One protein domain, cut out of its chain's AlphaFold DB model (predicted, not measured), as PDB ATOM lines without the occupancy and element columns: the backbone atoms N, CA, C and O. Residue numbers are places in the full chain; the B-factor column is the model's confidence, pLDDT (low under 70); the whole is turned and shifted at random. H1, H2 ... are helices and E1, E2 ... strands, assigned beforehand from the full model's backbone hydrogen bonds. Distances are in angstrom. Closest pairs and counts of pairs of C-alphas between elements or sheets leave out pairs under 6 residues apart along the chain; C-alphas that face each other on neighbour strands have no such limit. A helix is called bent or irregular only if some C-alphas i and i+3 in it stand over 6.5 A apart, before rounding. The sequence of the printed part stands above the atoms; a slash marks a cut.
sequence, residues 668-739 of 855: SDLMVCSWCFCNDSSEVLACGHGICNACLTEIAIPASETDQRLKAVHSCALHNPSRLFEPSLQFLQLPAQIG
ATOM      1  N   SER A 668    -141.942 177.919  52.567       53.56
ATOM      2  CA  SER A 668    -141.529 177.180  53.763       53.56
ATOM      3  C   SER A 668    -140.224 176.405  53.562       53.56
ATOM      4  O   SER A 668    -139.637 175.940  54.538       53.56
ATOM      5  N   ASP A 669    -139.765 176.279  52.314       62.62
ATOM      6  CA  ASP A 669    -138.614 175.466  51.946       62.62
ATOM      7  C   ASP A 669    -137.378 176.321  51.620       62.62
ATOM      8  O   ASP A 669    -137.275 176.939  50.558       62.62
ATOM      9  N   LEU A 670    -136.404 176.318  52.539       60.28
ATOM     10  CA  LEU A 670    -135.089 176.949  52.358       60.28
ATOM     11  C   LEU A 670    -134.281 176.323  51.211       60.28
ATOM     12  O   LEU A 670    -133.283 176.906  50.787       60.28
ATOM     13  N   MET A 671    -134.694 175.154  50.712       77.00
ATOM     14  CA  MET A 671    -134.048 174.467  49.598       77.00
ATOM     15  C   MET A 671    -134.508 174.984  48.236       77.00
ATOM     16  O   MET A 671    -133.885 174.633  47.238       77.00
ATOM     17  N   VAL A 672    -135.549 175.818  48.153       85.12
ATOM     18  CA  VAL A 672    -136.040 176.381  46.886       85.12
ATOM     19  C   VAL A 672    -135.601 177.833  46.751       85.12
ATOM     20  O   VAL A 672    -135.720 178.636  47.676       85.12
ATOM     21  N   CYS A 673    -135.104 178.203  45.572       89.81
ATOM     22  CA  CYS A 673    -134.805 179.596  45.279       89.81
ATOM     23  C   CYS A 673    -136.093 180.434  45.250       89.81
ATOM     24  O   CYS A 673    -136.922 180.265  44.358       89.81
ATOM     25  N   SER A 674    -136.212 181.400  46.166       89.12
ATOM     26  CA  SER A 674    -137.379 182.285  46.316       89.12
ATOM     27  C   SER A 674    -137.556 183.300  45.177       89.12
ATOM     28  O   SER A 674    -138.524 184.054  45.183       89.12
ATOM     29  N   TRP A 675    -136.607 183.343  44.233       89.62
ATOM     30  CA  TRP A 675    -136.671 184.167  43.025       89.62
ATOM     31  C   TRP A 675    -137.218 183.364  41.849       89.62
ATOM     32  O   TRP A 675    -138.331 183.612  41.415       89.62
ATOM     33  N   CYS A 676    -136.463 182.377  41.350       91.12
ATOM     34  CA  CYS A 676    -136.874 181.645  40.148       91.12
ATOM     35  C   CYS A 676    -137.905 180.544  40.388       91.12
ATOM     36  O   CYS A 676    -138.501 180.102  39.418       91.12
ATOM     37  N   PHE A 677    -138.061 180.036  41.616       88.75
ATOM     38  CA  PHE A 677    -138.898 178.867  41.940       88.75
ATOM     39  C   PHE A 677    -138.539 177.561  41.192       88.75
ATOM     40  O   PHE A 677    -139.128 176.519  41.464       88.75
ATOM     41  N   CYS A 678    -137.539 177.583  40.305       84.50
ATOM     42  CA  CYS A 678    -137.080 176.444  39.511       84.50
ATOM     43  C   CYS A 678    -135.899 175.703  40.132       84.50
ATOM     44  O   CYS A 678    -135.878 174.477  40.109       84.50
ATOM     45  N   ASN A 679    -134.927 176.430  40.688       86.31
ATOM     46  CA  ASN A 679    -133.647 175.872  41.130       86.31
ATOM     47  C   ASN A 679    -133.569 175.696  42.643       86.31
ATOM     48  O   ASN A 679    -134.229 176.407  43.407       86.31
ATOM     49  N   ASP A 680    -132.684 174.793  43.058       86.56
ATOM     50  CA  ASP A 680    -132.314 174.656  44.461       86.56
ATOM     51  C   ASP A 680    -131.561 175.904  44.935       86.56
ATOM     52  O   ASP A 680    -130.759 176.500  44.208       86.56
ATOM     53  N   SER A 681    -131.854 176.318  46.161       88.12
ATOM     54  CA  SER A 681    -131.140 177.395  46.831       88.12
ATOM     55  C   SER A 681    -129.698 176.968  47.109       88.12
ATOM     56  O   SER A 681    -129.462 175.905  47.680       88.12
ATOM     57  N   SER A 682    -128.732 177.797  46.715       86.00
ATOM     58  CA  SER A 682    -127.313 177.590  47.020       86.00
ATOM     59  C   SER A 682    -126.853 178.423  48.211       86.00
ATOM     60  O   SER A 682    -125.942 178.013  48.918       86.00
ATOM     61  N   GLU A 683    -127.487 179.573  48.437       84.06
ATOM     62  CA  GLU A 683    -127.180 180.511  49.514       84.06
ATOM     63  C   GLU A 683    -128.477 180.998  50.169       84.06
ATOM     64  O   GLU A 683    -129.541 180.997  49.551       84.06
ATOM     65  N   VAL A 684    -128.401 181.465  51.414       86.94
ATOM     66  CA  VAL A 684    -129.548 182.056  52.121       86.94
ATOM     67  C   VAL A 684    -129.246 183.517  52.426       86.94
ATOM     68  O   VAL A 684    -128.259 183.839  53.084       86.94
ATOM     69  N   LEU A 685    -130.108 184.418  51.950       87.56
ATOM     70  CA  LEU A 685    -129.988 185.849  52.215       87.56
ATOM     71  C   LEU A 685    -130.226 186.151  53.703       87.56
ATOM     72  O   LEU A 685    -130.946 185.426  54.388       87.56
ATOM     73  N   ALA A 686    -129.722 187.284  54.203       85.69
ATOM     74  CA  ALA A 686    -129.895 187.683  55.608       85.69
ATOM     75  C   ALA A 686    -131.372 187.867  56.030       85.69
ATOM     76  O   ALA A 686    -131.697 187.872  57.218       85.69
ATOM     77  N   CYS A 687    -132.283 188.015  55.064       85.88
ATOM     78  CA  CYS A 687    -133.723 188.037  55.304       85.88
ATOM     79  C   CYS A 687    -134.368 186.648  55.460       85.88
ATOM     80  O   CYS A 687    -135.520 186.585  55.883       85.88
ATOM     81  N   GLY A 688    -133.645 185.570  55.145       84.75
ATOM     82  CA  GLY A 688    -134.104 184.180  55.187       84.75
ATOM     83  C   GLY A 688    -134.509 183.589  53.831       84.75
ATOM     84  O   GLY A 688    -134.740 182.388  53.759       84.75
ATOM     85  N   HIS A 689    -134.578 184.386  52.761       87.44
ATOM     86  CA  HIS A 689    -134.905 183.879  51.423       87.44
ATOM     87  C   HIS A 689    -133.742 183.082  50.824       87.44
ATOM     88  O   HIS A 689    -132.604 183.557  50.805       87.44
ATOM     89  N   GLY A 690    -134.047 181.893  50.302       88.31
ATOM     90  CA  GLY A 690    -133.098 181.071  49.561       88.31
ATOM     91  C   GLY A 690    -132.864 181.611  48.149       88.31
ATOM     92  O   GLY A 690    -133.790 182.090  47.487       88.31
ATOM     93  N   ILE A 691    -131.633 181.535  47.654       89.56
ATOM     94  CA  ILE A 691    -131.264 181.998  46.316       89.56
ATOM     95  C   ILE A 691    -130.291 181.030  45.638       89.56
ATOM     96  O   ILE A 691    -129.327 180.571  46.241       89.56
ATOM     97  N   CYS A 692    -130.553 180.693  44.371       89.69
ATOM     98  CA  CYS A 692    -129.664 179.858  43.562       89.69
ATOM     99  C   CYS A 692    -128.540 180.691  42.930       89.69
ATOM    100  O   CYS A 692    -128.718 181.882  42.682       89.69
ATOM    101  N   ASN A 693    -127.423 180.052  42.572       87.06
ATOM    102  CA  ASN A 693    -126.264 180.716  41.957       87.06
ATOM    103  C   ASN A 693    -126.617 181.540  40.706       87.06
ATOM    104  O   ASN A 693    -126.048 182.611  40.495       87.06
ATOM    105  N   ALA A 694    -127.566 181.065  39.891       87.88
ATOM    106  CA  ALA A 694    -128.010 181.777  38.693       87.88
ATOM    107  C   ALA A 694    -128.709 183.098  39.056       87.88
ATOM    108  O   ALA A 694    -128.271 184.155  38.624       87.88
ATOM    109  N   CYS A 695    -129.739 183.066  39.912       91.06
ATOM    110  CA  CYS A 695    -130.413 184.284  40.382       91.06
ATOM    111  C   CYS A 695    -129.483 185.196  41.180       91.06
ATOM    112  O   CYS A 695    -129.586 186.413  41.077       91.06
ATOM    113  N   LEU A 696    -128.576 184.613  41.960       89.25
ATOM    114  CA  LEU A 696    -127.600 185.354  42.742       89.25
ATOM    115  C   LEU A 696    -126.659 186.157  41.835       89.25
ATOM    116  O   LEU A 696    -126.377 187.311  42.130       89.25
ATOM    117  N   THR A 697    -126.241 185.582  40.704       87.12
ATOM    118  CA  THR A 697    -125.435 186.277  39.690       87.12
ATOM    119  C   THR A 697    -126.174 187.472  39.084       87.12
ATOM    120  O   THR A 697    -125.556 188.511  38.880       87.12
ATOM    121  N   GLU A 698    -127.482 187.350  38.839       88.62
ATOM    122  CA  GLU A 698    -128.289 188.418  38.223       88.62
ATOM    123  C   GLU A 698    -128.497 189.634  39.138       88.62
ATOM    124  O   GLU A 698    -128.615 190.762  38.662       88.62
ATOM    125  N   ILE A 699    -128.582 189.422  40.457       89.31
ATOM    126  CA  ILE A 699    -128.843 190.509  41.417       89.31
ATOM    127  C   ILE A 699    -127.579 191.084  42.052       89.31
ATOM    128  O   ILE A 699    -127.647 192.122  42.713       89.31
ATOM    129  N   ALA A 700    -126.447 190.394  41.930       89.62
ATOM    130  CA  ALA A 700    -125.233 190.789  42.617       89.62
ATOM    131  C   ALA A 700    -124.403 191.781  41.807       89.62
ATOM    132  O   ALA A 700    -124.301 191.704  40.585       89.62
ATOM    133  N   ILE A 701    -123.732 192.679  42.521       89.81
ATOM    134  CA  ILE A 701    -122.806 193.652  41.943       89.81
ATOM    135  C   ILE A 701    -121.362 193.346  42.358       89.81
ATOM    136  O   ILE A 701    -121.151 192.637  43.344       89.81
ATOM    137  N   PRO A 702    -120.342 193.822  41.619       88.50
ATOM    138  CA  PRO A 702    -118.947 193.665  42.027       88.50
ATOM    139  C   PRO A 702    -118.710 194.249  43.426       88.50
ATOM    140  O   PRO A 702    -119.033 195.405  43.682       88.50
ATOM    141  N   ALA A 703    -118.149 193.445  44.330       86.69
ATOM    142  CA  ALA A 703    -117.811 193.864  45.694       86.69
ATOM    143  C   ALA A 703    -116.365 194.365  45.820       86.69
ATOM    144  O   ALA A 703    -116.003 194.970  46.826       86.69
ATOM    145  N   SER A 704    -115.532 194.071  44.821       80.75
ATOM    146  CA  SER A 704    -114.134 194.475  44.750       80.75
ATOM    147  C   SER A 704    -113.776 194.874  43.321       80.75
ATOM    148  O   SER A 704    -114.179 194.207  42.367       80.75
ATOM    149  N   GLU A 705    -112.979 195.932  43.181       81.12
ATOM    150  CA  GLU A 705    -112.361 196.306  41.905       81.12
ATOM    151  C   GLU A 705    -111.205 195.362  41.533       81.12
ATOM    152  O   GLU A 705    -110.904 195.187  40.354       81.12
ATOM    153  N   THR A 706    -110.563 194.730  42.524       76.06
ATOM    154  CA  THR A 706    -109.385 193.872  42.316       76.06
ATOM    155  C   THR A 706    -109.743 192.419  42.021       76.06
ATOM    156  O   THR A 706    -109.050 191.772  41.241       76.06
ATOM    157  N   ASP A 707    -110.824 191.901  42.611       78.38
ATOM    158  CA  ASP A 707    -111.304 190.538  42.367       78.38
ATOM    159  C   ASP A 707    -112.754 190.563  41.881       78.38
ATOM    160  O   ASP A 707    -113.699 190.615  42.669       78.38
ATOM    161  N   GLN A 708    -112.928 190.484  40.559       81.12
ATOM    162  CA  GLN A 708    -114.241 190.519  39.907       81.12
ATOM    163  C   GLN A 708    -115.154 189.344  40.293       81.12
ATOM    164  O   GLN A 708    -116.364 189.412  40.049       81.12
ATOM    165  N   ARG A 709    -114.597 188.272  40.879       81.25
ATOM    166  CA  ARG A 709    -115.352 187.114  41.379       81.25
ATOM    167  C   ARG A 709    -116.041 187.416  42.702       81.25
ATOM    168  O   ARG A 709    -117.008 186.738  43.037       81.25
ATOM    169  N   LEU A 710    -115.544 188.391  43.463       84.94
ATOM    170  CA  LEU A 710    -116.175 188.798  44.706       84.94
ATOM    171  C   LEU A 710    -117.386 189.667  44.373       84.94
ATOM    172  O   LEU A 710    -117.268 190.760  43.812       84.94
ATOM    173  N   LYS A 711    -118.564 189.159  44.707       88.56
ATOM    174  CA  LYS A 711    -119.849 189.787  44.424       88.56
ATOM    175  C   LYS A 711    -120.569 190.114  45.725       88.56
ATOM    176  O   LYS A 711    -120.369 189.439  46.732       88.56
ATOM    177  N   ALA A 712    -121.402 191.149  45.703       90.81
ATOM    178  CA  ALA A 712    -122.188 191.603  46.840       90.81
ATOM    179  C   ALA A 712    -123.668 191.734  46.478       90.81
ATOM    180  O   ALA A 712    -124.026 192.234  45.411       90.81
ATOM    181  N   VAL A 713    -124.524 191.341  47.419       92.25
ATOM    182  CA  VAL A 713    -125.961 191.609  47.404       92.25
ATOM    183  C   VAL A 713    -126.275 192.598  48.518       92.25
ATOM    184  O   VAL A 713    -126.035 192.325  49.696       92.25
ATOM    185  N   HIS A 714    -126.820 193.756  48.145       92.00
ATOM    186  CA  HIS A 714    -127.105 194.851  49.080       92.00
ATOM    187  C   HIS A 714    -128.527 194.832  49.631       92.00
ATOM    188  O   HIS A 714    -128.785 195.427  50.674       92.00
ATOM    189  N   SER A 715    -129.461 194.181  48.942       91.31
ATOM    190  CA  SER A 715    -130.852 194.134  49.370       91.31
ATOM    191  C   SER A 715    -131.595 192.928  48.812       91.31
ATOM    192  O   SER A 715    -131.162 192.279  47.861       91.31
ATOM    193  N   CYS A 716    -132.747 192.642  49.410       89.38
ATOM    194  CA  CYS A 716    -133.730 191.714  48.877       89.38
ATOM    195  C   CYS A 716    -134.995 192.477  48.466       89.38
ATOM    196  O   CYS A 716    -135.636 193.119  49.303       89.38
ATOM    197  N   ALA A 717    -135.344 192.380  47.179       87.38
ATOM    198  CA  ALA A 717    -136.535 192.997  46.589       87.38
ATOM    199  C   ALA A 717    -137.829 192.200  46.837       87.38
ATOM    200  O   ALA A 717    -138.910 192.682  46.530       87.38
ATOM    201  N   LEU A 718    -137.744 191.019  47.461       87.50
ATOM    202  CA  LEU A 718    -138.902 190.199  47.856       87.50
ATOM    203  C   LEU A 718    -139.577 190.723  49.142       87.50
ATOM    204  O   LEU A 718    -140.111 189.963  49.947       87.50
ATOM    205  N   HIS A 719    -139.465 192.026  49.383       83.88
ATOM    206  CA  HIS A 719    -140.000 192.734  50.536       83.88
ATOM    207  C   HIS A 719    -140.500 194.099  50.081       83.88
ATOM    208  O   HIS A 719    -139.880 194.729  49.219       83.88
ATOM    209  N   ASN A 720    -141.571 194.572  50.712       78.06
ATOM    210  CA  ASN A 720    -142.083 195.916  50.511       78.06
ATOM    211  C   ASN A 720    -142.042 196.706  51.838       78.06
ATOM    212  O   ASN A 720    -142.778 196.358  52.762       78.06
ATOM    213  N   PRO A 721    -141.181 197.736  51.976       83.44
ATOM    214  CA  PRO A 721    -140.117 198.128  51.045       83.44
ATOM    215  C   PRO A 721    -138.976 197.094  50.995       83.44
ATOM    216  O   PRO A 721    -138.856 196.241  51.878       83.44
ATOM    217  N   SER A 722    -138.109 197.187  49.978       86.38
ATOM    218  CA  SER A 722    -136.963 196.281  49.832       86.38
ATOM    219  C   SER A 722    -136.071 196.300  51.072       86.38
ATOM    220  O   SER A 722    -135.744 197.356  51.618       86.38
ATOM    221  N   ARG A 723    -135.638 195.118  51.511       89.19
ATOM    222  CA  ARG A 723    -134.857 194.973  52.740       89.19
ATOM    223  C   ARG A 723    -133.370 195.122  52.450       89.19
ATOM    224  O   ARG A 723    -132.799 194.260  51.790       89.19
ATOM    225  N   LEU A 724    -132.758 196.189  52.956       91.75
ATOM    226  CA  LEU A 724    -131.316 196.439  52.872       91.75
ATOM    227  C   LEU A 724    -130.529 195.526  53.827       91.75
ATOM    228  O   LEU A 724    -131.016 195.165  54.902       91.75
ATOM    229  N   PHE A 725    -129.315 195.158  53.426       90.38
ATOM    230  CA  PHE A 725    -128.382 194.340  54.196       90.38
ATOM    231  C   PHE A 725    -127.174 195.170  54.630       90.38
ATOM    232  O   PHE A 725    -126.454 195.714  53.793       90.38
ATOM    233  N   GLU A 726    -126.941 195.230  55.942       87.81
ATOM    234  CA  GLU A 726    -125.770 195.872  56.539       87.81
ATOM    235  C   GLU A 726    -125.078 194.899  57.518       87.81
ATOM    236  O   GLU A 726    -125.655 194.586  58.565       87.81
ATOM    237  N   PRO A 727    -123.862 194.402  57.203       84.38
ATOM    238  CA  PRO A 727    -123.141 194.561  55.930       84.38
ATOM    239  C   PRO A 727    -123.827 193.820  54.766       84.38
ATOM    240  O   PRO A 727    -124.680 192.956  54.982       84.38
ATOM    241  N   SER A 728    -123.444 194.144  53.526       86.56
ATOM    242  CA  SER A 728    -123.921 193.416  52.345       86.56
ATOM    243  C   SER A 728    -123.486 191.950  52.387       86.56
ATOM    244  O   SER A 728    -122.419 191.611  52.907       86.56
ATOM    245  N   LEU A 729    -124.312 191.064  51.827       86.50
ATOM    246  CA  LEU A 729    -123.948 189.656  51.702       86.50
ATOM    247  C   LEU A 729    -122.920 189.519  50.579       86.50
ATOM    248  O   LEU A 729    -123.246 189.772  49.420       86.50
ATOM    249  N   GLN A 730    -121.701 189.111  50.919       87.19
ATOM    250  CA  GLN A 730    -120.637 188.864  49.952       87.19
ATOM    251  C   GLN A 730    -120.498 187.375  49.657       87.19
ATOM    252  O   GLN A 730    -120.600 186.545  50.558       87.19
ATOM    253  N   PHE A 731    -120.227 187.039  48.400       83.00
ATOM    254  CA  PHE A 731    -119.971 185.668  47.972       83.00
ATOM    255  C   PHE A 731    -118.968 185.633  46.817       83.00
ATOM    256  O   PHE A 731    -118.747 186.623  46.117       83.00
ATOM    257  N   LEU A 732    -118.362 184.463  46.615       80.31
ATOM    258  CA  LEU A 732    -117.412 184.225  45.535       80.31
ATOM    259  C   LEU A 732    -118.098 183.498  44.375       80.31
ATOM    260  O   LEU A 732    -118.455 182.318  44.507       80.31
ATOM    261  N   GLN A 733    -118.244 184.192  43.246       81.31
ATOM    262  CA  GLN A 733    -118.765 183.649  41.997       81.31
ATOM    263  C   GLN A 733    -117.664 182.882  41.257       81.31
ATOM    264  O   GLN A 733    -116.693 183.464  40.769       81.31
ATOM    265  N   LEU A 734    -117.824 181.563  41.168       75.81
ATOM    266  CA  LEU A 734    -116.928 180.697  40.405       75.81
ATOM    267  C   LEU A 734    -117.518 180.397  39.019       75.81
ATOM    268  O   LEU A 734    -118.742 180.319  38.887       75.81
ATOM    269  N   PRO A 735    -116.674 180.194  37.989       72.50
ATOM    270  CA  PRO A 735    -117.118 179.644  36.713       72.50
ATOM    271  C   PRO A 735    -117.826 178.297  36.904       72.50
ATOM    272  O   PRO A 735    -117.395 177.482  37.717       72.50
ATOM    273  N   ALA A 736    -118.880 178.040  36.124       61.69
ATOM    274  CA  ALA A 736    -119.732 176.855  36.270       61.69
ATOM    275  C   ALA A 736    -118.975 175.516  36.144       61.69
ATOM    276  O   ALA A 736    -119.420 174.499  36.667       61.69
ATOM    277  N   GLN A 737    -117.833 175.512  35.454       61.38
ATOM    278  CA  GLN A 737    -117.005 174.330  35.202       61.38
ATOM    279  C   GLN A 737    -116.009 174.033  36.334       61.38
ATOM    280  O   GLN A 737    -115.299 173.031  36.272       61.38
ATOM    281  N   ILE A 738    -115.917 174.901  37.347       71.81
ATOM    282  CA  ILE A 738    -114.952 174.775  38.439       71.81
ATOM    283  C   ILE A 738    -115.700 174.429  39.726       71.81
ATOM    284  O   ILE A 738    -116.534 175.192  40.210       71.81
ATOM    285  N   GLY A 739    -115.378 173.267  40.295       68.44
ATOM    286  CA  GLY A 739    -115.849 172.889  41.625       68.44
ATOM    287  C   GLY A 739    -115.183 173.719  42.725       68.44
ATOM    288  O   GLY A 739    -114.078 174.236  42.550       68.44
TER     289      GLY A 739
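Overview. This is residues 668 to 739 of the 855 residues of an uncharacterized protein of Fusarium oxysporum f. sp. raphani 54005 (UniProt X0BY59). This domain has little regular structure: a hairpin of two strands, E1 and sharply bent E2, with the short helix H1 near E1 and a long looped stretch, residues 668 to 692. The printed part has 72 residues, with H1, E1, E2 in that order, the sheet antiparallel; the class is mixed, with only 24 residues in named elements. It is compact and flat, radius of gyration of the C-alphas 12.2 A, spanning 36 by 28 by 15 A.

Arrangement. E1, residues 710 to 716, and E2, residues 723 to 732, form an antiparallel hairpin at 155 degrees; N 713 and O 729 are 2.8 A apart, within hydrogen-bond range. E2 bends by 82 degrees at residue 726. The closest C-alphas of H1, residues 693 to 699, and E1 are those of Ile 699 and Val 713, 6.7 A. H1 and E2 are apart. In H1 every O i to N i+4 pair is within hydrogen-bond range.

Along the chain. E1 is 18.3 A long, E2 21.7 A and H1 10.1 A. C-alpha 693 is at (-126.264, 180.716, 41.957), C-alpha 732 at (-117.412, 184.225, 45.535).

Size, cuts and confidence. The farthest C-alphas, Ser 668 and Thr 706, are 38.0 A apart. The printed part has no cut and no long link between named elements. pLDDT is under 70 at residues 668 to 670, 736 to 737 and 739.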